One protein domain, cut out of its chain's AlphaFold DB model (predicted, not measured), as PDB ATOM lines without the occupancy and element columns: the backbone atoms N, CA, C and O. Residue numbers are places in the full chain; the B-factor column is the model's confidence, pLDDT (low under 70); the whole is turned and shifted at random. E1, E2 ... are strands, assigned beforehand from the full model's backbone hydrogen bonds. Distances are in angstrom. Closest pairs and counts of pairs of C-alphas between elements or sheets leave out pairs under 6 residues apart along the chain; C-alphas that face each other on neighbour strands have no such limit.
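What this domain is: This is residues 20 to 209 of the 827 residues of an uncharacterized protein of Neocallimastix californiae (UniProt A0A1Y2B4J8). Little of this domain is regular structure: two twisted sheets, E5-E4-E6-E7 and E9-E8-E12-E11-E10, make a sandwich with crossed strands, with a small sheet E1-E2-E3 at one end and loops within residues 132 to 172 at the other. The 190 printed residues have no named helix; strands E1 to E12, in chain order, hold 60 residues, all strand by class, in antiparallel sheets. The whole is compact, radius of gyration of the C-alphas 16.9 A, spanning 52 by 38 by 27 A.

Where its parts are: E1, residues 45 to 49, begins at C-alpha 45 (208.764, 134.456, 219.788). E2 is 52 to 56, E3 62 to 65, E4 70 to 75, E5 79 to 82, E6 100 to 105, E7 111 to 114, E8 116 to 120, E9 127 to 131, E10 173 to 178, 16.5 A long, E11 194 to 199, and E12 203 to 206, ending at C-alpha 206 (225.975, 116.672, 215.675).

How they stand to each other: In the sandwich, two sheets face to face, strands cross at 89 degrees. N 72 and O 103 of E4 and E6 are 2.8 A apart. E7 runs on into E8 at 95 degrees.

The domain as a whole: The printed part has no cut. Links E5 to E6, E9 to E10 and E10 to E11 are long. Residues 86 to 92, 96 to 97, 136 to 139 and 189 to 190 have pLDDT under 70.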
ATOM      1  N   LYS A  20     225.349 122.621 233.179       79.81
ATOM      2  CA  LYS A  20     223.902 122.700 233.358       79.81
ATOM      3  C   LYS A  20     223.214 121.851 232.302       79.81
ATOM      4  O   LYS A  20     223.432 122.026 231.107       79.81
ATOM      5  N   SER A  21     222.364 120.948 232.765       72.31
ATOM      6  CA  SER A  21     221.438 120.224 231.911       72.31
ATOM      7  C   SER A  21     220.198 121.055 231.619       72.31
ATOM      8  O   SER A  21     219.704 121.741 232.519       72.31
ATOM      9  N   VAL A  22     219.648 120.926 230.419       80.19
ATOM     10  CA  VAL A  22     218.472 121.676 229.966       80.19
ATOM     11  C   VAL A  22     217.531 120.746 229.206       80.19
ATOM     12  O   VAL A  22     217.964 119.888 228.445       80.19
ATOM     13  N   THR A  23     216.230 120.854 229.445       79.19
ATOM     14  CA  THR A  23     215.200 120.176 228.658       79.19
ATOM     15  C   THR A  23     215.170 120.742 227.241       79.19
ATOM     16  O   THR A  23     215.448 121.914 227.016       79.19
ATOM     17  N   SER A  24     214.855 119.896 226.264       80.06
ATOM     18  CA  SER A  24     214.749 120.302 224.865       80.06
ATOM     19  C   SER A  24     213.279 120.316 224.456       80.06
ATOM     20  O   SER A  24     212.689 119.251 224.285       80.06
ATOM     21  N   THR A  25     212.691 121.499 224.290       80.50
ATOM     22  CA  THR A  25     211.318 121.670 223.780       80.50
ATOM     23  C   THR A  25     211.380 121.915 222.275       80.50
ATOM     24  O   THR A  25     212.202 122.701 221.827       80.50
ATOM     25  N   ALA A  26     210.594 121.211 221.457       85.19
ATOM     26  CA  ALA A  26     210.576 121.484 220.016       85.19
ATOM     27  C   ALA A  26     210.013 122.888 219.737       85.19
ATOM     28  O   ALA A  26     209.105 123.323 220.442       85.19
ATOM     29  N   LEU A  27     210.541 123.562 218.711       89.19
ATOM     30  CA  LEU A  27     209.971 124.824 218.246       89.19
ATOM     31  C   LEU A  27     208.581 124.555 217.663       89.19
ATOM     32  O   LEU A  27     208.376 123.547 216.982       89.19
ATOM     33  N   GLU A  28     207.632 125.437 217.945       92.31
ATOM     34  CA  GLU A  28     206.281 125.321 217.404       92.31
ATOM     35  C   GLU A  28     206.269 125.663 215.908       92.31
ATOM     36  O   GLU A  28     207.038 126.508 215.441       92.31
ATOM     37  N   ASN A  29     205.386 125.012 215.146       93.31
ATOM     38  CA  ASN A  29     205.143 125.402 213.760       93.31
ATOM     39  C   ASN A  29     204.537 126.809 213.733       93.31
ATOM     40  O   ASN A  29     203.642 127.115 214.524       93.31
ATOM     41  N   CYS A  30     204.987 127.651 212.806       93.25
ATOM     42  CA  CYS A  30     204.342 128.936 212.570       93.25
ATOM     43  C   CYS A  30     202.895 128.737 212.112       93.25
ATOM     44  O   CYS A  30     202.551 127.715 211.516       93.25
ATOM     45  N   ALA A  31     202.050 129.747 212.326       91.62
ATOM     46  CA  ALA A  31     200.701 129.738 211.777       91.62
ATOM     47  C   ALA A  31     200.738 129.624 210.238       91.62
ATOM     48  O   ALA A  31     201.542 130.291 209.579       91.62
ATOM     49  N   ASP A  32     199.846 128.816 209.654       89.81
ATOM     50  CA  ASP A  32     199.806 128.568 208.200       89.81
ATOM     51  C   ASP A  32     199.726 129.876 207.390       89.81
ATOM     52  O   ASP A  32     200.341 130.020 206.331       89.81
ATOM     53  N   ASN A  33     199.023 130.873 207.934       87.50
ATOM     54  CA  ASN A  33     198.818 132.194 207.348       87.50
ATOM     55  C   ASN A  33     199.933 133.213 207.648       87.50
ATOM     56  O   ASN A  33     199.730 134.397 207.375       87.50
ATOM     57  N   LEU A  34     201.075 132.797 208.209       87.50
ATOM     58  CA  LEU A  34     202.219 133.686 208.405       87.50
ATOM     59  C   LEU A  34     202.686 134.233 207.047       87.50
ATOM     60  O   LEU A  34     203.167 133.472 206.200       87.50
ATOM     61  N   ASP A  35     202.530 135.543 206.857       84.69
ATOM     62  CA  ASP A  35     203.018 136.269 205.687       84.69
ATOM     63  C   ASP A  35     204.513 136.565 205.851       84.69
ATOM     64  O   ASP A  35     204.913 137.441 206.618       84.69
ATOM     65  N   VAL A  36     205.337 135.801 205.133       85.00
ATOM     66  CA  VAL A  36     206.803 135.927 205.131       85.00
ATOM     67  C   VAL A  36     207.306 136.939 204.094       85.00
ATOM     68  O   VAL A  36     208.502 137.180 203.996       85.00
ATOM     69  N   SER A  37     206.416 137.567 203.310       81.69
ATOM     70  CA  SER A  37     206.824 138.481 202.231       81.69
ATOM     71  C   SER A  37     207.371 139.825 202.729       81.69
ATOM     72  O   SER A  37     208.005 140.554 201.962       81.69
ATOM     73  N   SER A  38     207.145 140.166 204.004       75.50
ATOM     74  CA  SER A  38     207.690 141.373 204.633       75.50
ATOM     75  C   SER A  38     207.844 141.219 206.150       75.50
ATOM     76  O   SER A  38     206.994 141.640 206.933       75.50
ATOM     77  N   CYS A  39     208.957 140.629 206.582       80.50
ATOM     78  CA  CYS A  39     209.283 140.524 208.002       80.50
ATOM     79  C   CYS A  39     209.779 141.880 208.540       80.50
ATOM     80  O   CYS A  39     210.790 142.411 208.077       80.50
ATOM     81  N   SER A  40     209.036 142.488 209.474       79.75
ATOM     82  CA  SER A  40     209.456 143.725 210.148       79.75
ATOM     83  C   SER A  40     208.809 143.872 211.526       79.75
ATOM     84  O   SER A  40     207.611 143.654 211.686       79.75
ATOM     85  N   GLY A  41     209.592 144.269 212.531       83.06
ATOM     86  CA  GLY A  41     209.106 144.488 213.899       83.06
ATOM     87  C   GLY A  41     210.077 143.980 214.960       83.06
ATOM     88  O   GLY A  41     211.190 143.572 214.647       83.06
ATOM     89  N   SER A  42     209.658 144.026 216.225       85.81
ATOM     90  CA  SER A  42     210.348 143.347 217.324       85.81
ATOM     91  C   SER A  42     209.881 141.898 217.416       85.81
ATOM     92  O   SER A  42     208.682 141.644 217.362       85.81
ATOM     93  N   THR A  43     210.812 140.964 217.571       88.38
ATOM     94  CA  THR A  43     210.495 139.541 217.727       88.38
ATOM     95  C   THR A  43     210.032 139.238 219.150       88.38
ATOM     96  O   THR A  43     210.747 139.551 220.101       88.38
ATOM     97  N   ASP A  44     208.858 138.616 219.289       87.44
ATOM     98  CA  ASP A  44     208.306 138.189 220.584       87.44
ATOM     99  C   ASP A  44     208.545 136.691 220.829       87.44
ATOM    100  O   ASP A  44     208.866 136.274 221.945       87.44
ATOM    101  N   HIS A  45     208.412 135.875 219.780       91.00
ATOM    102  CA  HIS A  45     208.764 134.456 219.788       91.00
ATOM    103  C   HIS A  45     209.255 133.986 218.413       91.00
ATOM    104  O   HIS A  45     209.163 134.716 217.433       91.00
ATOM    105  N   TYR A  46     209.800 132.776 218.350       93.88
ATOM    106  CA  TYR A  46     210.283 132.116 217.148       93.88
ATOM    107  C   TYR A  46     209.438 130.873 216.853       93.88
ATOM    108  O   TYR A  46     208.967 130.196 217.772       93.88
ATOM    109  N   CYS A  47     209.255 130.570 215.573       93.50
ATOM    110  CA  CYS A  47     208.524 129.401 215.081       93.50
ATOM    111  C   CYS A  47     209.194 128.820 213.820       93.50
ATOM    112  O   CYS A  47     210.056 129.469 213.223       93.50
ATOM    113  N   ILE A  48     208.832 127.591 213.424       94.06
ATOM    114  CA  ILE A  48     209.351 126.932 212.209       94.06
ATOM    115  C   ILE A  48     208.297 126.888 211.097       94.06
ATOM    116  O   ILE A  48     207.147 126.517 211.335       94.06
ATOM    117  N   LYS A  49     208.679 127.245 209.868       93.06
ATOM    118  CA  LYS A  49     207.838 127.124 208.665       93.06
ATOM    119  C   LYS A  49     208.708 126.726 207.484       93.06
ATOM    120  O   LYS A  49     209.766 127.303 207.301       93.06
ATOM    121  N   ASP A  50     208.299 125.718 206.716       91.31
ATOM    122  CA  ASP A  50     209.032 125.261 205.522       91.31
ATOM    123  C   ASP A  50     210.531 124.965 205.770       91.31
ATOM    124  O   ASP A  50     211.364 125.075 204.879       91.31
ATOM    125  N   SER A  51     210.871 124.523 206.987       92.25
ATOM    126  CA  SER A  51     212.239 124.325 207.507       92.25
ATOM    127  C   SER A  51     213.022 125.593 207.870       92.25
ATOM    128  O   SER A  51     214.100 125.455 208.427       92.25
ATOM    129  N   GLY A  52     212.508 126.800 207.640       93.25
ATOM    130  CA  GLY A  52     213.115 128.053 208.104       93.25
ATOM    131  C   GLY A  52     212.673 128.440 209.519       93.25
ATOM    132  O   GLY A  52     211.578 128.077 209.960       93.25
ATOM    133  N   ILE A  53     213.516 129.191 210.237       94.31
ATOM    134  CA  ILE A  53     213.178 129.777 211.545       94.31
ATOM    135  C   ILE A  53     212.745 131.231 211.347       94.31
ATOM    136  O   ILE A  53     213.476 132.034 210.764       94.31
ATOM    137  N   TYR A  54     211.573 131.570 211.883       92.75
ATOM    138  CA  TYR A  54     210.976 132.897 211.769       92.75
ATOM    139  C   TYR A  54     210.749 133.506 213.143       92.75
ATOM    140  O   TYR A  54     210.162 132.872 214.019       92.75
ATOM    141  N   GLY A  55     211.181 134.752 213.306       92.88
ATOM    142  CA  GLY A  55     210.720 135.614 214.379       92.88
ATOM    143  C   GLY A  55     209.298 136.085 214.089       92.88
ATOM    144  O   GLY A  55     208.973 136.478 212.965       92.88
ATOM    145  N   VAL A  56     208.445 136.056 215.105       90.56
ATOM    146  CA  VAL A  56     207.044 136.464 215.035       90.56
ATOM    147  C   VAL A  56     206.682 137.388 216.194       90.56
ATOM    148  O   VAL A  56     207.145 137.245 217.329       90.56
ATOM    149  N   THR A  57     205.833 138.363 215.885       89.69
ATOM    150  CA  THR A  57     205.240 139.301 216.852       89.69
ATOM    151  C   THR A  57     204.072 138.651 217.612       89.69
ATOM    152  O   THR A  57     203.505 137.657 217.160       89.69
ATOM    153  N   GLU A  58     203.618 139.248 218.718       85.81
ATOM    154  CA  GLU A  58     202.411 138.858 219.467       85.81
ATOM    155  C   GLU A  58     201.161 138.836 218.573       85.81
ATOM    156  O   GLU A  58     200.231 138.064 218.805       85.81
ATOM    157  N   ALA A  59     201.136 139.665 217.523       84.81
ATOM    158  CA  ALA A  59     200.052 139.722 216.547       84.81
ATOM    159  C   ALA A  59     200.115 138.606 215.484       84.81
ATOM    160  O   ALA A  59     199.242 138.546 214.617       84.81
ATOM    161  N   GLY A  60     201.137 137.742 215.521       82.75
ATOM    162  CA  GLY A  60     201.344 136.654 214.563       82.75
ATOM    163  C   GLY A  60     201.909 137.094 213.207       82.75
ATOM    164  O   GLY A  60     201.890 136.310 212.263       82.75
ATOM    165  N   ALA A  61     202.387 138.337 213.084       86.62
ATOM    166  CA  ALA A  61     203.093 138.813 211.892       86.62
ATOM    167  C   ALA A  61     204.585 138.459 211.961       86.62
ATOM    168  O   ALA A  61     205.157 138.481 213.055       86.62
ATOM    169  N   CYS A  62     205.209 138.191 210.807       89.88
ATOM    170  CA  CYS A  62     206.648 137.944 210.726       89.88
ATOM    171  C   CYS A  62     207.429 139.205 211.125       89.88
ATOM    172  O   CYS A  62     207.186 140.285 210.584       89.88
ATOM    173  N   SER A  63     208.371 139.074 212.055       85.62
ATOM    174  CA  SER A  63     209.292 140.145 212.451       85.62
ATOM    175  C   SER A  63     210.671 139.977 211.825       85.62
ATOM    176  O   SER A  63     211.280 140.975 211.448       85.62
ATOM    177  N   GLU A  64     211.141 138.736 211.671       88.56
ATOM    178  CA  GLU A  64     212.489 138.406 211.203       88.56
ATOM    179  C   GLU A  64     212.528 137.013 210.553       88.56
ATOM    180  O   GLU A  64     211.779 136.121 210.944       88.56
ATOM    181  N   GLU A  65     213.421 136.815 209.587       89.50
ATOM    182  CA  GLU A  65     213.730 135.513 208.986       89.50
ATOM    183  C   GLU A  65     215.226 135.233 209.151       89.50
ATOM    184  O   GLU A  65     216.064 136.084 208.837       89.50
ATOM    185  N   ILE A  66     215.567 134.038 209.633       90.12
ATOM    186  CA  ILE A  66     216.961 133.633 209.813       90.12
ATOM    187  C   ILE A  66     217.516 133.136 208.482       90.12
ATOM    188  O   ILE A  66     217.252 132.019 208.066       90.12
ATOM    189  N   THR A  67     218.288 133.982 207.806       88.50
ATOM    190  CA  THR A  67     218.816 133.690 206.459       88.50
ATOM    191  C   THR A  67     220.294 133.307 206.446       88.50
ATOM    192  O   THR A  67     220.792 132.788 205.447       88.50
ATOM    193  N   GLU A  68     221.011 133.555 207.541       91.00
ATOM    194  CA  GLU A  68     222.434 133.255 207.642       91.00
ATOM    195  C   GLU A  68     222.660 131.783 208.015       91.00
ATOM    196  O   GLU A  68     221.991 131.222 208.886       91.00
ATOM    197  N   ALA A  69     223.629 131.136 207.360       90.62
ATOM    198  CA  ALA A  69     224.057 129.808 207.774       90.62
ATOM    199  C   ALA A  69     224.783 129.868 209.121       90.62
ATOM    200  O   ALA A  69     225.650 130.714 209.340       90.62
ATOM    201  N   GLY A  70     224.496 128.916 210.003       92.06
ATOM    202  CA  GLY A  70     225.123 128.883 211.315       92.06
ATOM    203  C   GLY A  70     224.466 127.914 212.282       92.06
ATOM    204  O   GLY A  70     223.505 127.219 211.949       92.06
ATOM    205  N   ILE A  71     225.008 127.872 213.499       93.31
ATOM    206  CA  ILE A  71     224.353 127.211 214.626       93.31
ATOM    207  C   ILE A  71     223.657 128.260 215.475       93.31
ATOM    208  O   ILE A  71     224.272 129.247 215.867       93.31
ATOM    209  N   TYR A  72     222.407 127.993 215.819       93.06
ATOM    210  CA  TYR A  72     221.595 128.846 216.666       93.06
ATOM    211  C   TYR A  72     221.190 128.106 217.935       93.06
ATOM    212  O   TYR A  72     220.792 126.938 217.902       93.06
ATOM    213  N   VAL A  73     221.293 128.800 219.065       91.69
ATOM    214  CA  VAL A  73     220.775 128.365 220.360       91.69
ATOM    215  C   VAL A  73     219.467 129.095 220.604       91.69
ATOM    216  O   VAL A  73     219.442 130.323 220.614       91.69
ATOM    217  N   MET A  74     218.390 128.359 220.850       90.06
ATOM    218  CA  MET A  74     217.147 128.956 221.335       90.06
ATOM    219  C   MET A  74     216.937 128.660 222.808       90.06
ATOM    220  O   MET A  74     217.117 127.523 223.236       90.06
ATOM    221  N   GLU A  75     216.540 129.684 223.558       89.00
ATOM    222  CA  GLU A  75     216.136 129.605 224.961       89.00
ATOM    223  C   GLU A  75     214.606 129.722 225.037       89.00
ATOM    224  O   GLU A  75     214.038 130.805 224.878       89.00
ATOM    225  N   GLY A  76     213.933 128.581 225.217       86.44
ATOM    226  CA  GLY A  76     212.494 128.449 224.973       86.44
ATOM    227  C   GLY A  76     212.127 128.799 223.524       86.44
ATOM    228  O   GLY A  76     212.893 128.522 222.603       86.44
ATOM    229  N   ASN A  77     210.972 129.446 223.340       83.81
ATOM    230  CA  ASN A  77     210.539 129.975 222.041       83.81
ATOM    231  C   ASN A  77     210.781 131.487 221.909       83.81
ATOM    232  O   ASN A  77     210.441 132.053 220.885       83.81
ATOM    233  N   SER A  78     211.307 132.181 222.920       81.69
ATOM    234  CA  SER A  78     211.303 133.656 222.961       81.69
ATOM    235  C   SER A  78     212.640 134.309 222.630       81.69
ATOM    236  O   SER A  78     212.703 135.523 222.450       81.69
ATOM    237  N   LYS A  79     213.727 133.536 222.572       83.94
ATOM    238  CA  LYS A  79     215.067 134.094 222.405       83.94
ATOM    239  C   LYS A  79     215.940 133.199 221.547       83.94
ATOM    240  O   LYS A  79     216.172 132.043 221.893       83.94
ATOM    241  N   LEU A  80     216.467 133.782 220.480       83.00
ATOM    242  CA  LEU A  80     217.436 133.182 219.579       83.00
ATOM    243  C   LEU A  80     218.800 133.836 219.814       83.00
ATOM    244  O   LEU A  80     218.902 135.057 219.918       83.00
ATOM    245  N   ILE A  81     219.840 133.022 219.932       82.62
ATOM    246  CA  ILE A  81     221.226 133.455 220.106       82.62
ATOM    247  C   ILE A  81     222.046 132.747 219.027       82.62
ATOM    248  O   ILE A  81     222.047 131.514 218.977       82.62
ATOM    249  N   SER A  82     222.750 133.486 218.169       79.50
ATOM    250  CA  SER A  82     223.688 132.856 217.235       79.50
ATOM    251  C   SER A  82     224.892 132.287 217.991       79.50
ATOM    252  O   SER A  82     225.386 132.875 218.954       79.50
ATOM    253  N   ALA A  83     225.428 131.149 217.548       72.12
ATOM    254  CA  ALA A  83     226.655 130.593 218.111       72.12
ATOM    255  C   ALA A  83     227.873 131.508 217.899       72.12
ATOM    256  O   ALA A  83     228.819 131.446 218.690       72.12
ATOM    257  N   THR A  84     227.856 132.365 216.872       72.00
ATOM    258  CA  THR A  84     228.869 133.417 216.696       72.00
ATOM    259  C   THR A  84     228.739 134.494 217.763       72.00
ATOM    260  O   THR A  84     229.751 134.947 218.290       72.00
ATOM    261  N   ASP A  85     227.512 134.838 218.154       71.94
ATOM    262  CA  ASP A  85     227.254 135.817 219.211       71.94
ATOM    263  C   ASP A  85     227.695 135.280 220.572       71.94
ATOM    264  O   ASP A  85     228.199 136.033 221.393       71.94
ATOM    265  N   LEU A  86     227.645 133.962 220.792       66.00
ATOM    266  CA  LEU A  86     228.251 133.358 221.985       66.00
ATOM    267  C   LEU A  86     229.765 133.607 222.085       66.00
ATOM    268  O   LEU A  86     230.315 133.449 223.170       66.00
ATOM    269  N   ALA A  87     230.451 133.977 220.994       62.88
ATOM    270  CA  ALA A  87     231.869 134.350 221.006       62.88
ATOM    271  C   ALA A  87     232.115 135.818 221.376       62.88
ATOM    272  O   ALA A  87     233.247 136.189 221.694       62.88
ATOM    273  N   ASP A  88     231.076 136.647 221.356       64.94
ATOM    274  CA  ASP A  88     231.164 138.054 221.700       64.94
ATOM    275  C   ASP A  88     230.844 138.249 223.190       64.94
ATOM    276  O   ASP A  88     229.721 138.071 223.656       64.94
ATOM    277  N   THR A  89     231.847 138.671 223.966       59.28
ATOM    278  CA  THR A  89     231.700 138.975 225.404       59.28
ATOM    279  C   THR A  89     230.689 140.090 225.713       59.28
ATOM    280  O   THR A  89     230.381 140.322 226.882       59.28
ATOM    281  N   THR A  90     230.198 140.803 224.694       60.59
ATOM    282  CA  THR A  90     229.167 141.841 224.805       60.59
ATOM    283  C   THR A  90     227.776 141.389 224.350       60.59
ATOM    284  O   THR A  90     226.810 142.125 224.564       60.59
ATOM    285  N   ALA A  91     227.648 140.190 223.775       63.66
ATOM    286  CA  ALA A  91     226.382 139.649 223.298       63.66
ATOM    287  C   ALA A  91     225.501 139.066 224.418       63.66
ATOM    288  O   ALA A  91     225.875 138.985 225.592       63.66
ATOM    289  N   ALA A  92     224.279 138.677 224.046       67.19
ATOM    290  CA  ALA A  92     223.299 138.105 224.956       67.19
ATOM    291  C   ALA A  92     223.784 136.765 225.547       67.19
ATOM    292  O   ALA A  92     224.017 135.801 224.825       67.19
ATOM    293  N   SER A  93     223.868 136.690 226.876       77.81
ATOM    294  CA  SER A  93     224.177 135.459 227.612       77.81
ATOM    295  C   SER A  93     222.997 134.495 227.645       77.81
ATOM    296  O   SER A  93     221.841 134.920 227.543       77.81
ATOM    297  N   ILE A  94     223.251 133.202 227.851       83.56
ATOM    298  CA  ILE A  94     222.178 132.244 228.142       83.56
ATOM    299  C   ILE A  94     221.687 132.545 229.559       83.56
ATOM    300  O   ILE A  94     222.443 132.442 230.529       83.56
ATOM    301  N   SER A  95     220.417 132.939 229.706       77.38
ATOM    302  CA  SER A  95     219.912 133.507 230.967       77.38
ATOM    303  C   SER A  95     219.703 132.467 232.078       77.38
ATOM    304  O   SER A  95     219.342 132.799 233.209       77.38
ATOM    305  N   GLY A  96     220.015 131.203 231.785       67.31
ATOM    306  CA  GLY A  96     219.905 130.078 232.700       67.31
ATOM    307  C   GLY A  96     218.528 129.423 232.683       67.31
ATOM    308  O   GLY A  96     218.222 128.696 233.631       67.31
ATOM    309  N   GLY A  97     217.726 129.666 231.641       66.81
ATOM    310  CA  GLY A  97     216.497 128.937 231.372       66.81
ATOM    311  C   GLY A  97     216.739 127.430 231.297       66.81
ATOM    312  O   GLY A  97     217.816 126.962 230.921       66.81
ATOM    313  N   THR A  98     215.735 126.656 231.704       73.06
ATOM    314  CA  THR A  98     215.805 125.192 231.682       73.06
ATOM    315  C   THR A  98     215.585 124.614 230.296       73.06
ATOM    316  O   THR A  98     215.803 123.424 230.142       73.06
ATOM    317  N   GLU A  99     215.171 125.407 229.307       86.38
ATOM    318  CA  GLU A  99     214.781 124.921 227.986       86.38
ATOM    319  C   GLU A  99     215.702 125.473 226.902       86.38
ATOM    320  O   GLU A  99     215.584 126.646 226.560       86.38
ATOM    321  N   LEU A 100     216.600 124.641 226.361       89.50
ATOM    322  CA  LEU A 100     217.420 125.017 225.205       89.50
ATOM    323  C   LEU A 100     217.206 124.070 224.025       89.50
ATOM    324  O   LEU A 100     217.071 122.851 224.183       89.50
ATOM    325  N   THR A 101     217.271 124.627 222.819       92.06
ATOM    326  CA  THR A 101     217.427 123.853 221.586       92.06
ATOM    327  C   THR A 101     218.574 124.361 220.735       92.06
ATOM    328  O   THR A 101     218.980 125.515 220.846       92.06
ATOM    329  N   LEU A 102     219.111 123.466 219.907       93.62
ATOM    330  CA  LEU A 102     220.157 123.757 218.941       93.62
ATOM    331  C   LEU A 102     219.623 123.529 217.533       93.62
ATOM    332  O   LEU A 102     218.957 122.524 217.282       93.62
ATOM    333  N   TRP A 103     219.951 124.442 216.629       94.62
ATOM    334  CA  TRP A 103     219.533 124.404 215.231       94.62
ATOM    335  C   TRP A 103     220.723 124.686 214.328       94.62
ATOM    336  O   TRP A 103     221.499 125.592 214.611       94.62
ATOM    337  N   GLU A 104     220.875 123.898 213.269       94.25
ATOM    338  CA  GLU A 104     221.830 124.127 212.190       94.25
ATOM    339  C   GLU A 104     221.081 124.643 210.969       94.25
ATOM    340  O   GLU A 104     220.228 123.936 210.437       94.25
ATOM    341  N   CYS A 105     221.382 125.872 210.555       93.94
ATOM    342  CA  CYS A 105     220.779 126.521 209.396       93.94
ATOM    343  C   CYS A 105     221.776 126.598 208.235       93.94
ATOM    344  O   CYS A 105     222.968 126.847 208.439       93.94
ATOM    345  N   THR A 106     221.283 126.396 207.014       91.69
ATOM    346  CA  THR A 106     222.042 126.563 205.766       91.69
ATOM    347  C   THR A 106     221.758 127.922 205.115       91.69
ATOM    348  O   THR A 106     220.798 128.603 205.463       91.69
ATOM    349  N   ASN A 107     222.550 128.295 204.101       87.88
ATOM    350  CA  ASN A 107     222.332 129.525 203.317       87.88
ATOM    351  C   ASN A 107     221.044 129.488 202.470       87.88
ATOM    352  O   ASN A 107     220.677 130.489 201.864       87.88
ATOM    353  N   GLU A 108     220.386 128.332 202.385       89.12
ATOM    354  CA  GLU A 108     219.109 128.150 201.687       89.12
ATOM    355  C   GLU A 108     217.913 128.289 202.646       89.12
ATOM    356  O   GLU A 108     216.802 127.910 202.295       89.12
ATOM    357  N   ASN A 109     218.144 128.817 203.858       86.50
ATOM    358  CA  ASN A 109     217.156 128.920 204.934       86.50
ATOM    359  C   ASN A 109     216.535 127.561 205.321       86.50
ATOM    360  O   ASN A 109     215.347 127.437 205.614       86.50
ATOM    361  N   VAL A 110     217.353 126.507 205.316       92.56
ATOM    362  CA  VAL A 110     216.961 125.195 205.838       92.56
ATOM    363  C   VAL A 110     217.606 125.024 207.204       92.56
ATOM    364  O   VAL A 110     218.811 124.808 207.303       92.56
ATOM    365  N   CYS A 111     216.798 125.121 208.252       94.06
ATOM    366  CA  CYS A 111     217.170 124.930 209.643       94.06
ATOM    367  C   CYS A 111     216.713 123.559 210.149       94.06
ATOM    368  O   CYS A 111     215.530 123.216 210.143       94.06
ATOM    369  N   GLN A 112     217.658 122.774 210.653       94.25
ATOM    370  CA  GLN A 112     217.398 121.458 211.221       94.25
ATOM    371  C   GLN A 112     217.833 121.405 212.682       94.25
ATOM    372  O   GLN A 112     218.889 121.908 213.062       94.25
ATOM    373  N   LYS A 113     217.017 120.771 213.526       94.12
ATOM    374  CA  LYS A 113     217.332 120.607 214.946       94.12
ATOM    375  C   LYS A 113     218.542 119.683 215.118       94.12
ATOM    376  O   LYS A 113     218.520 118.545 214.653       94.12
ATOM    377  N   THR A 114     219.547 120.140 215.857       95.31
ATOM    378  CA  THR A 114     220.753 119.376 216.206       95.31
ATOM    379  C   THR A 114     220.927 119.264 217.729       95.31
ATOM    380  O   THR A 114     220.096 119.730 218.514       95.31
ATOM    381  N   TYR A 115     221.983 118.581 218.165       94.81
ATOM    382  CA  TYR A 115     222.257 118.207 219.553       94.81
ATOM    383  C   TYR A 115     223.744 118.362 219.842       94.81
ATOM    384  O   TYR A 115     224.561 118.193 218.939       94.81
ATOM    385  N   GLY A 116     224.121 118.671 221.080       95.38
ATOM    386  CA  GLY A 116     225.527 118.892 221.402       95.38
ATOM    387  C   GLY A 116     225.786 119.754 222.625       95.38
ATOM    388  O   GLY A 116     224.909 119.942 223.464       95.38
ATOM    389  N   TYR A 117     227.011 120.268 222.717       95.00
ATOM    390  CA  TYR A 117     227.495 121.124 223.797       95.00
ATOM    391  C   TYR A 117     227.569 122.587 223.372       95.00
ATOM    392  O   TYR A 117     227.890 122.900 222.226       95.00
ATOM    393  N   ILE A 118     227.333 123.477 224.333       93.06
ATOM    394  CA  ILE A 118     227.405 124.929 224.184       93.06
ATOM    395  C   ILE A 118     228.314 125.472 225.285       93.06
ATOM    396  O   ILE A 118     228.175 125.096 226.450       93.06
ATOM    397  N   LYS A 119     229.229 126.366 224.924       92.12
ATOM    398  CA  LYS A 119     230.118 127.090 225.828       92.12
ATOM    399  C   LYS A 119     229.707 128.561 225.838       92.12
ATOM    400  O   LYS A 119     229.884 129.263 224.855       92.12
ATOM    401  N   ASP A 120     229.176 129.024 226.957       88.69
ATOM    402  CA  ASP A 120     228.826 130.426 227.179       88.69
ATOM    403  C   ASP A 120     229.985 131.134 227.891       88.69
ATOM    404  O   ASP A 120     230.334 130.780 229.021       88.69
ATOM    405  N   ILE A 121     230.602 132.112 227.224       85.50
ATOM    406  CA  ILE A 121     231.755 132.873 227.734       85.50
ATOM    407  C   ILE A 121     231.399 134.293 228.193       85.50
ATOM    408  O   ILE A 121     232.293 135.092 228.459       85.50
ATOM    409  N   THR A 122     230.114 134.631 228.313       79.25
ATOM    410  CA  THR A 122     229.664 135.983 228.701       79.25
ATOM    411  C   THR A 122     229.981 136.359 230.163       79.25
ATOM    412  O   THR A 122     229.756 137.495 230.582       79.25
ATOM    413  N   GLY A 123     230.530 135.430 230.956       79.50
ATOM    414  CA  GLY A 123     230.993 135.640 232.333       79.50
ATOM    415  C   GLY A 123     232.510 135.497 232.507       79.50
ATOM    416  O   GLY A 123     233.232 135.110 231.595       79.50
ATOM    417  N   SER A 124     233.012 135.772 233.719       81.25
ATOM    418  CA  SER A 124     234.439 135.584 234.051       81.25
ATOM    419  C   SER A 124     234.889 134.123 233.991       81.25
ATOM    420  O   SER A 124     236.066 133.861 233.763       81.25
ATOM    421  N   ASP A 125     233.945 133.197 234.185       84.56
ATOM    422  CA  ASP A 125     234.137 131.756 234.074       84.56
ATOM    423  C   ASP A 125     233.139 131.206 233.043       84.56
ATOM    424  O   ASP A 125     231.937 131.465 233.187       84.56
ATOM    425  N   PRO A 126     233.592 130.441 232.032       87.44
ATOM    426  CA  PRO A 126     232.693 129.831 231.064       87.44
ATOM    427  C   PRO A 126     231.672 128.898 231.726       87.44
ATOM    428  O   PRO A 126     232.007 128.111 232.617       87.44
ATOM    429  N   VAL A 127     230.427 128.954 231.259       88.50
ATOM    430  CA  VAL A 127     229.362 128.017 231.641       88.50
ATOM    431  C   VAL A 127     229.100 127.079 230.473       88.50
ATOM    432  O   VAL A 127     229.023 127.509 229.327       88.50
ATOM    433  N   TYR A 128     228.952 125.790 230.764       90.50
ATOM    434  CA  TYR A 128     228.744 124.776 229.739       90.50
ATOM    435  C   TYR A 128     227.324 124.227 229.832       90.50
ATOM    436  O   TYR A 128     226.863 123.823 230.905       90.50
ATOM    437  N   TYR A 129     226.650 124.195 228.693       91.19
ATOM    438  CA  TYR A 129     225.325 123.615 228.520       91.19
ATOM    439  C   TYR A 129     225.404 122.462 227.526       91.19
ATOM    440  O   TYR A 129     226.371 122.333 226.772       91.19
ATOM    441  N   TYR A 130     224.373 121.628 227.503       91.81
ATOM    442  CA  TYR A 130     224.215 120.631 226.456       91.81
ATOM    443  C   TYR A 130     222.746 120.396 226.138       91.81
ATOM    444  O   TYR A 130     221.895 120.460 227.020       91.81
ATOM    445  N   VAL A 131     222.463 120.074 224.883       91.50
ATOM    446  CA  VAL A 131     221.135 119.697 224.400       91.50
ATOM    447  C   VAL A 131     221.221 118.250 223.935       91.50
ATOM    448  O   VAL A 131     221.929 117.953 222.975       91.50
ATOM    449  N   SER A 132     220.538 117.346 224.640       91.56
ATOM    450  CA  SER A 132     220.572 115.904 224.366       91.56
ATOM    451  C   SER A 132     219.424 115.461 223.458       91.56
ATOM    452  O   SER A 132     218.278 115.851 223.687       91.56
ATOM    453  N   LYS A 133     219.698 114.570 222.494       91.06
ATOM    454  CA  LYS A 133     218.659 113.936 221.659       91.06
ATOM    455  C   LYS A 133     217.697 113.075 222.472       91.06
ATOM    456  O   LYS A 133     216.514 113.017 222.155       91.06
ATOM    457  N   SER A 134     218.176 112.440 223.543       84.38
ATOM    458  CA  SER A 134     217.344 111.587 224.404       84.38
ATOM    459  C   SER A 134     216.475 112.368 225.395       84.38
ATOM    460  O   SER A 134     215.658 111.768 226.089       84.38
ATOM    461  N   GLY A 135     216.678 113.685 225.527       80.25
ATOM    462  CA  GLY A 135     216.032 114.506 226.558       80.25
ATOM    463  C   GLY A 135     216.485 114.202 227.996       80.25
ATOM    464  O   GLY A 135     216.000 114.837 228.931       80.25
ATOM    465  N   SER A 136     217.409 113.248 228.194       67.38
ATOM    466  CA  SER A 136     217.983 112.942 229.506       67.38
ATOM    467  C   SER A 136     219.059 113.955 229.890       67.38
ATOM    468  O   SER A 136     220.000 114.232 229.143       67.38
ATOM    469  N   ASN A 137     218.910 114.469 231.107       56.03
ATOM    470  CA  ASN A 137     219.521 115.696 231.592       56.03
ATOM    471  C   ASN A 137     220.538 115.459 232.718       56.03
ATOM    472  O   ASN A 137     220.697 116.286 233.606       56.03
ATOM    473  N   THR A 138     221.300 114.366 232.674       63.22
ATOM    474  CA  THR A 138     222.445 114.203 233.586       63.22
ATOM    475  C   THR A 138     223.711 113.811 232.834       63.22
ATOM    476  O   THR A 138     223.996 112.628 232.669       63.22
ATOM    477  N   VAL A 139     224.491 114.799 232.394       66.19
ATOM    478  CA  VAL A 139     225.853 114.579 231.888       66.19
ATOM    479  C   VAL A 139     226.847 114.890 232.997       66.19
ATOM    480  O   VAL A 139     226.960 116.024 233.460       66.19
ATOM    481  N   SER A 140     227.573 113.866 233.430       75.88
ATOM    482  CA  SER A 140     228.732 114.002 234.309       75.88
ATOM    483  C   SER A 140     229.972 114.371 233.495       75.88
ATOM    484  O   SER A 140     230.190 113.798 232.424       75.88
ATOM    485  N   THR A 141     230.827 115.250 234.025       89.19
ATOM    486  CA  THR A 141     232.208 115.338 233.534       89.19
ATOM    487  C   THR A 141     232.991 114.085 233.908       89.19
ATOM    488  O   THR A 141     232.613 113.353 234.828       89.19
ATOM    489  N   VAL A 142     234.075 113.834 233.185       91.81
ATOM    490  CA  VAL A 142     234.953 112.676 233.396       91.81
ATOM    491  C   VAL A 142     236.404 113.107 233.555       91.81
ATOM    492  O   VAL A 142     236.809 114.142 233.036       91.81
ATOM    493  N   GLU A 143     237.216 112.326 234.261       93.88
ATOM    494  CA  GLU A 143     238.643 112.647 234.402       93.88
ATOM    495  C   GLU A 143     239.419 112.388 233.099       93.88
ATOM    496  O   GLU A 143     240.325 113.149 232.762       93.88
ATOM    497  N   ASN A 144     239.047 111.342 232.354       94.06
ATOM    498  CA  ASN A 144     239.683 110.924 231.107       94.06
ATOM    499  C   ASN A 144     238.661 110.310 230.125       94.06
ATOM    500  O   ASN A 144     237.489 110.126 230.465       94.06
ATOM    501  N   CYS A 145     239.110 109.998 228.908       94.12
ATOM    502  CA  CYS A 145     238.242 109.493 227.845       94.12
ATOM    503  C   CYS A 145     238.039 107.976 227.826       94.12
ATOM    504  O   CYS A 145     237.230 107.516 227.027       94.12
ATOM    505  N   ASP A 146     238.667 107.221 228.734       93.62
ATOM    506  CA  ASP A 146     238.602 105.756 228.782       93.62
ATOM    507  C   ASP A 146     237.139 105.274 228.898       93.62
ATOM    508  O   ASP A 146     236.547 105.310 229.979       93.62
ATOM    509  N   SER A 147     236.532 104.842 227.783       90.12
ATOM    510  CA  SER A 147     235.109 104.467 227.690       90.12
ATOM    511  C   SER A 147     234.114 105.593 228.013       90.12
ATOM    512  O   SER A 147     232.966 105.337 228.380       90.12
ATOM    513  N   ASN A 148     234.529 106.853 227.870       92.50
ATOM    514  CA  ASN A 148     233.720 108.040 228.169       92.50
ATOM    515  C   ASN A 148     233.437 108.909 226.934       92.50
ATOM    516  O   ASN A 148     233.232 110.121 227.052       92.50
ATOM    517  N   VAL A 149     233.405 108.295 225.750       92.44
ATOM    518  CA  VAL A 149     233.072 108.971 224.490       92.44
ATOM    519  C   VAL A 149     231.742 109.726 224.602       92.44
ATOM    520  O   VAL A 149     230.763 109.237 225.166       92.44
ATOM    521  N   GLY A 150     231.718 110.953 224.084       93.06
ATOM    522  CA  GLY A 150     230.569 111.851 224.129       93.06
ATOM    523  C   GLY A 150     230.458 112.705 225.397       93.06
ATOM    524  O   GLY A 150     229.533 113.513 225.470       93.06
ATOM    525  N   LYS A 151     231.368 112.576 226.377       93.62
ATOM    526  CA  LYS A 151     231.396 113.378 227.620       93.62
ATOM    527  C   LYS A 151     232.517 114.422 227.611       93.62
ATOM    528  O   LYS A 151     233.537 114.241 226.949       93.62
ATOM    529  N   LEU A 152     232.341 115.503 228.377       94.81
ATOM    530  CA  LEU A 152     233.386 116.513 228.589       94.81
ATOM    531  C   LEU A 152     234.325 116.121 229.737       94.81
ATOM    532  O   LEU A 152     233.875 115.669 230.795       94.81
ATOM    533  N   LYS A 153     235.622 116.382 229.576       95.38
ATOM    534  CA  LYS A 153     236.605 116.247 230.653       95.38
ATOM    535  C   LYS A 153     236.406 117.292 231.753       95.38
ATOM    536  O   LYS A 153     236.033 118.437 231.497       95.38
ATOM    537  N   THR A 154     236.690 116.923 232.999       92.69
ATOM    538  CA  THR A 154     236.576 117.820 234.159       92.69
ATOM    539  C   THR A 154     237.647 118.913 234.153       92.69
ATOM    540  O   THR A 154     237.367 120.022 234.596       92.69
ATOM    541  N   ALA A 155     238.861 118.609 233.675       92.38
ATOM    542  CA  ALA A 155     240.019 119.499 233.794       92.38
ATOM    543  C   ALA A 155     240.037 120.647 232.769       92.38
ATOM    544  O   ALA A 155     240.395 121.768 233.121       92.38
ATOM    545  N   ASP A 156     239.679 120.367 231.516       94.06
ATOM    546  CA  ASP A 156     239.793 121.300 230.383       94.06
ATOM    547  C   ASP A 156     238.497 121.443 229.569       94.06
ATOM    548  O   ASP A 156     238.434 122.264 228.657       94.06
ATOM    549  N   HIS A 157     237.449 120.689 229.916       94.12
ATOM    550  CA  HIS A 157     236.165 120.679 229.210       94.12
ATOM    551  C   HIS A 157     236.260 120.294 227.730       94.12
ATOM    552  O   HIS A 157     235.388 120.662 226.943       94.12
ATOM    553  N   ASN A 158     237.278 119.519 227.352       96.25
ATOM    554  CA  ASN A 158     237.341 118.923 226.024       96.25
ATOM    555  C   ASN A 158     236.387 117.724 225.926       96.25
ATOM    556  O   ASN A 158     236.224 116.966 226.882       96.25
ATOM    557  N   LEU A 159     235.770 117.547 224.762       96.31
ATOM    558  CA  LEU A 159     234.897 116.427 224.436       96.31
ATOM    559  C   LEU A 159     235.712 115.184 224.092       96.31
ATOM    560  O   LEU A 159     236.531 115.232 223.180       96.31
ATOM    561  N   CYS A 160     235.429 114.063 224.749       95.75
ATOM    562  CA  CYS A 160     235.964 112.757 224.378       95.75
ATOM    563  C   CYS A 160     235.319 112.255 223.080       95.75
ATOM    564  O   CYS A 160     234.122 111.971 223.048       95.75
ATOM    565  N   VAL A 161     236.112 112.147 222.016       93.56
ATOM    566  CA  VAL A 161     235.672 111.726 220.673       93.56
ATOM    567  C   VAL A 161     235.894 110.225 220.460       93.56
ATOM    568  O   VAL A 161     235.076 109.536 219.852       93.56
ATOM    569  N   THR A 162     236.995 109.709 221.002       91.25
ATOM    570  CA  THR A 162     237.306 108.278 221.108       91.25
ATOM    571  C   THR A 162     237.856 108.001 222.509       91.25
ATOM    572  O   THR A 162     237.986 108.927 223.310       91.25
ATOM    573  N   ASP A 163     238.211 106.752 222.817       90.62
ATOM    574  CA  ASP A 163     238.826 106.414 224.110       90.62
ATOM    575  C   ASP A 163     240.163 107.142 224.348       90.62
ATOM    576  O   ASP A 163     240.555 107.366 225.490       90.62
ATOM    577  N   SER A 164     240.859 107.544 223.280       90.81
ATOM    578  CA  SER A 164     242.191 108.157 223.350       90.81
ATOM    579  C   SER A 164     242.268 109.577 222.788       90.81
ATOM    580  O   SER A 164     243.339 110.181 222.833       90.81
ATOM    581  N   LEU A 165     241.180 110.096 222.213       92.50
ATOM    582  CA  LEU A 165     241.135 111.421 221.600       92.50
ATOM    583  C   LEU A 165     240.082 112.291 222.272       92.50
ATOM    584  O   LEU A 165     238.911 111.917 222.356       92.50
ATOM    585  N   ASP A 166     240.486 113.508 222.612       95.50
ATOM    586  CA  ASP A 166     239.587 114.583 222.992       95.50
ATOM    587  C   ASP A 166     239.791 115.840 222.145       95.50
ATOM    588  O   ASP A 166     240.873 116.083 221.611       95.50
ATOM    589  N   ILE A 167     238.732 116.641 222.024       95.88
ATOM    590  CA  ILE A 167     238.746 117.908 221.295       95.88
ATOM    591  C   ILE A 167     238.181 119.030 222.163       95.88
ATOM    592  O   ILE A 167     237.119 118.901 222.766       95.88
ATOM    593  N   GLY A 168     238.878 120.160 222.223       95.56
ATOM    594  CA  GLY A 168     238.328 121.387 222.802       95.56
ATOM    595  C   GLY A 168     237.439 122.140 221.816       95.56
ATOM    596  O   GLY A 168     237.426 121.830 220.624       95.56
ATOM    597  N   PHE A 169     236.769 123.185 222.291       94.25
ATOM    598  CA  PHE A 169     236.104 124.188 221.451       94.25
ATOM    599  C   PHE A 169     237.129 125.014 220.642       94.25
ATOM    600  O   PHE A 169     238.326 124.988 220.941       94.25
ATOM    601  N   GLY A 170     236.701 125.695 219.579       91.88
ATOM    602  CA  GLY A 170     237.582 126.490 218.705       91.88
ATOM    603  C   GLY A 170     237.176 126.425 217.234       91.88
ATOM    604  O   GLY A 170     236.110 125.910 216.931       91.88
ATOM    605  N   SER A 171     238.057 126.859 216.332       90.12
ATOM    606  CA  SER A 171     237.772 126.990 214.894       90.12
ATOM    607  C   SER A 171     237.013 125.815 214.276       90.12
ATOM    608  O   SER A 171     237.248 124.656 214.643       90.12
ATOM    609  N   GLU A 172     236.179 126.136 213.283       90.69
ATOM    610  CA  GLU A 172     235.328 125.172 212.593       90.69
ATOM    611  C   GLU A 172     236.108 123.946 212.101       90.69
ATOM    612  O   GLU A 172     237.098 124.069 211.376       90.69
ATOM    613  N   ALA A 173     235.674 122.761 212.526       90.44
ATOM    614  CA  ALA A 173     236.234 121.485 212.098       90.44
ATOM    615  C   ALA A 173     235.229 120.346 212.309       90.44
ATOM    616  O   ALA A 173     234.443 120.360 213.258       90.44
ATOM    617  N   LEU A 174     235.289 119.328 211.454       92.19
ATOM    618  CA  LEU A 174     234.461 118.128 211.559       92.19
ATOM    619  C   LEU A 174     235.279 116.960 212.115       92.19
ATOM    620  O   LEU A 174     236.425 116.771 211.713       92.19
ATOM    621  N   TYR A 175     234.687 116.146 212.987       92.88
ATOM    622  CA  TYR A 175     235.325 114.961 213.568       92.88
ATOM    623  C   TYR A 175     234.406 113.751 213.477       92.88
ATOM    624  O   TYR A 175     233.188 113.880 213.584       92.88
ATOM    625  N   VAL A 176     234.992 112.563 213.338       92.12
ATOM    626  CA  VAL A 176     234.258 111.307 213.513       92.12
ATOM    627  C   VAL A 176     234.334 110.903 214.976       92.12
ATOM    628  O   VAL A 176     235.424 110.732 215.512       92.12
ATOM    629  N   MET A 177     233.178 110.720 215.605       93.25
ATOM    630  CA  MET A 177     233.047 110.245 216.978       93.25
ATOM    631  C   MET A 177     232.455 108.837 216.993       93.25
ATOM    632  O   MET A 177     231.508 108.557 216.256       93.25
ATOM    633  N   SER A 178     232.968 107.953 217.850       90.94
ATOM    634  CA  SER A 178     232.332 106.648 218.072       90.94
ATOM    635  C   SER A 178     230.926 106.840 218.651       90.94
ATOM    636  O   SER A 178     230.737 107.552 219.637       90.94
ATOM    637  N   ASN A 179     229.921 106.205 218.052       91.75
ATOM    638  CA  ASN A 179     228.544 106.287 218.525       91.75
ATOM    639  C   ASN A 179     228.347 105.280 219.662       91.75
ATOM    640  O   ASN A 179     227.973 104.141 219.418       91.75
ATOM    641  N   VAL A 180     228.657 105.674 220.897       89.62
ATOM    642  CA  VAL A 180     228.516 104.812 222.083       89.62
ATOM    643  C   VAL A 180     227.151 104.976 222.751       89.62
ATOM    644  O   VAL A 180     226.475 105.985 222.560       89.62
ATOM    645  N   GLN A 181     226.753 104.007 223.574       87.19
ATOM    646  CA  GLN A 181     225.544 104.137 224.385       87.19
ATOM    647  C   GLN A 181     225.619 105.381 225.292       87.19
ATOM    648  O   GLN A 181     226.690 105.739 225.778       87.19
ATOM    649  N   ASP A 182     224.477 106.037 225.509       84.38
ATOM    650  CA  ASP A 182     224.310 107.197 226.401       84.38
ATOM    651  C   ASP A 182     225.047 108.485 225.981       84.38
ATOM    652  O   ASP A 182     225.113 109.442 226.758       84.38
ATOM    653  N   ASN A 183     225.558 108.573 224.747       89.31
ATOM    654  CA  ASN A 183     226.042 109.854 224.233       89.31
ATOM    655  C   ASN A 183     224.872 110.826 223.970       89.31
ATOM    656  O   ASN A 183     223.770 110.424 223.582       89.31
ATOM    657  N   ILE A 184     225.124 112.127 224.140       91.88
ATOM    658  CA  ILE A 184     224.082 113.162 224.036       91.88
ATOM    659  C   ILE A 184     223.596 113.430 222.606       91.88
ATOM    660  O   ILE A 184     222.542 114.036 222.422       91.88
ATOM    661  N   PHE A 185     224.354 113.021 221.590       93.69
ATOM    662  CA  PHE A 185     224.121 113.418 220.204       93.69
ATOM    663  C   PHE A 185     223.065 112.541 219.531       93.69
ATOM    664  O   PHE A 185     222.203 113.049 218.819       93.69
ATOM    665  N   THR A 186     223.105 111.226 219.765       90.06
ATOM    666  CA  THR A 186     222.198 110.269 219.110       90.06
ATOM    667  C   THR A 186     221.195 109.620 220.054       90.06
ATOM    668  O   THR A 186     220.150 109.165 219.591       90.06
ATOM    669  N   GLY A 187     221.505 109.529 221.353       79.25
ATOM    670  CA  GLY A 187     220.744 108.693 222.287       79.25
ATOM    671  C   GLY A 187     220.717 107.205 221.899       79.25
ATOM    672  O   GLY A 187     219.801 106.492 222.305       79.25
ATOM    673  N   ALA A 188     221.662 106.747 221.067       74.38
ATOM    674  CA  ALA A 188     221.654 105.406 220.490       74.38
ATOM    675  C   ALA A 188     221.928 104.300 221.526       74.38
ATOM    676  O   ALA A 188     222.618 104.505 222.522       74.38
ATOM    677  N   ALA A 189     221.425 103.094 221.236       66.88
ATOM    678  CA  ALA A 189     221.597 101.893 222.061       66.88
ATOM    679  C   ALA A 189     222.756 100.971 221.615       66.88
ATOM    680  O   ALA A 189     223.011  99.964 222.269       66.88
ATOM    681  N   SER A 190     223.439 101.264 220.499       66.50
ATOM    682  CA  SER A 190     224.451 100.378 219.889       66.50
ATOM    683  C   SER A 190     225.785 101.082 219.648       66.50
ATOM    684  O   SER A 190     225.780 102.210 219.168       66.50
ATOM    685  N   SER A 191     226.898 100.378 219.878       71.50
ATOM    686  CA  SER A 191     228.269 100.916 219.903       71.50
ATOM    687  C   SER A 191     229.095 100.770 218.612       71.50
ATOM    688  O   SER A 191     230.256 101.171 218.593       71.50
ATOM    689  N   SER A 192     228.564 100.164 217.544       80.06
ATOM    690  CA  SER A 192     229.374  99.765 216.375       80.06
ATOM    691  C   SER A 192     229.467 100.799 215.248       80.06
ATOM    692  O   SER A 192     230.220 100.587 214.300       80.06
ATOM    693  N   ASN A 193     228.702 101.887 215.325       90.19
ATOM    694  CA  ASN A 193     228.681 102.934 214.304       90.19
ATOM    695  C   ASN A 193     229.439 104.173 214.785       90.19
ATOM    696  O   ASN A 193     229.806 104.290 215.955       90.19
ATOM    697  N   SER A 194     229.635 105.121 213.886       92.62
ATOM    698  CA  SER A 194     230.165 106.442 214.191       92.62
ATOM    699  C   SER A 194     229.120 107.515 213.907       92.62
ATOM    700  O   SER A 194     228.099 107.257 213.275       92.62
ATOM    701  N   ILE A 195     229.381 108.728 214.367       94.00
ATOM    702  CA  ILE A 195     228.686 109.942 213.942       94.00
ATOM    703  C   ILE A 195     229.706 111.005 213.569       94.00
ATOM    704  O   ILE A 195     230.866 110.927 213.977       94.00
ATOM    705  N   ILE A 196     229.272 112.008 212.813       93.69
ATOM    706  CA  ILE A 196     230.095 113.174 212.508       93.69
ATOM    707  C   ILE A 196     229.649 114.310 213.418       93.69
ATOM    708  O   ILE A 196     228.467 114.633 213.486       93.69
ATOM    709  N   ILE A 197     230.591 114.912 214.132       95.38
ATOM    710  CA  ILE A 197     230.354 116.092 214.960       95.38
ATOM    711  C   ILE A 197     231.046 117.304 214.343       95.38
ATOM    712  O   ILE A 197     232.114 117.188 213.742       95.38
ATOM    713  N   LYS A 198     230.434 118.469 214.514       94.44
ATOM    714  CA  LYS A 198     230.930 119.767 214.078       94.44
ATOM    715  C   LYS A 198     231.359 120.568 215.294       94.44
ATOM    716  O   LYS A 198     230.568 120.828 216.192       94.44
ATOM    717  N   LYS A 199     232.630 120.938 215.333       93.50
ATOM    718  CA  LYS A 199     233.223 121.811 216.345       93.50
ATOM    719  C   LYS A 199     233.231 123.242 215.817       93.50
ATOM    720  O   LYS A 199     233.618 123.433 214.674       93.50
ATOM    721  N   MET A 200     232.888 124.210 216.664       92.94
ATOM    722  CA  MET A 200     233.079 125.655 216.479       92.94
ATOM    723  C   MET A 200     233.539 126.305 217.797       92.94
ATOM    724  O   MET A 200     233.732 125.628 218.815       92.94
ATOM    725  N   ASP A 201     233.759 127.625 217.781       91.62
ATOM    726  CA  ASP A 201     234.383 128.360 218.891       91.62
ATOM    727  C   ASP A 201     233.654 128.180 220.225       91.62
ATOM    728  O   ASP A 201     234.303 128.103 221.271       91.62
ATOM    729  N   ASN A 202     232.325 128.048 220.183       92.50
ATOM    730  CA  ASN A 202     231.479 127.925 221.372       92.50
ATOM    731  C   ASN A 202     230.445 126.803 221.303       92.50
ATOM    732  O   ASN A 202     229.617 126.676 222.201       92.50
ATOM    733  N   THR A 203     230.483 125.962 220.277       94.50
ATOM    734  CA  THR A 203     229.572 124.822 220.168       94.50
ATOM    735  C   THR A 203     230.294 123.593 219.640       94.50
ATOM    736  O   THR A 203     231.259 123.685 218.885       94.50
ATOM    737  N   ILE A 204     229.835 122.421 220.067       96.25
ATOM    738  CA  ILE A 204     230.174 121.149 219.433       96.25
ATOM    739  C   ILE A 204     228.861 120.412 219.213       96.25
ATOM    740  O   ILE A 204     228.232 120.002 220.186       96.25
ATOM    741  N   THR A 205     228.437 120.271 217.965       96.31
ATOM    742  CA  THR A 205     227.116 119.752 217.589       96.31
ATOM    743  C   THR A 205     227.221 118.475 216.765       96.31
ATOM    744  O   THR A 205     228.266 118.171 216.198       96.31
ATOM    745  N   LEU A 206     226.138 117.706 216.691       95.94
ATOM    746  CA  LEU A 206     225.975 116.672 215.675       95.94
ATOM    747  C   LEU A 206     225.930 117.361 214.305       95.94
ATOM    748  O   LEU A 206     225.139 118.280 214.108       95.94
ATOM    749  N   ASN A 207     226.783 116.937 213.378       94.06
ATOM    750  CA  ASN A 207     226.764 117.433 212.009       94.06
ATOM    751  C   ASN A 207     225.694 116.667 211.228       94.06
ATOM    752  O   ASN A 207     225.792 115.443 211.100       94.06
ATOM    753  N   LEU A 208     224.681 117.368 210.722       91.38
ATOM    754  CA  LEU A 208     223.557 116.743 210.026       91.38
ATOM    755  C   LEU A 208     223.903 116.514 208.552       91.38
ATOM    756  O   LEU A 208     223.539 117.286 207.671       91.38
ATOM    757  N   VAL A 209     224.650 115.443 208.282       87.06
ATOM    758  CA  VAL A 209     225.158 115.128 206.935       87.06
ATOM    759  C   VAL A 209     224.147 114.437 206.016       87.06
ATOM    760  O   VAL A 209     224.393 114.311 204.815       87.06
TER     761      VAL A 209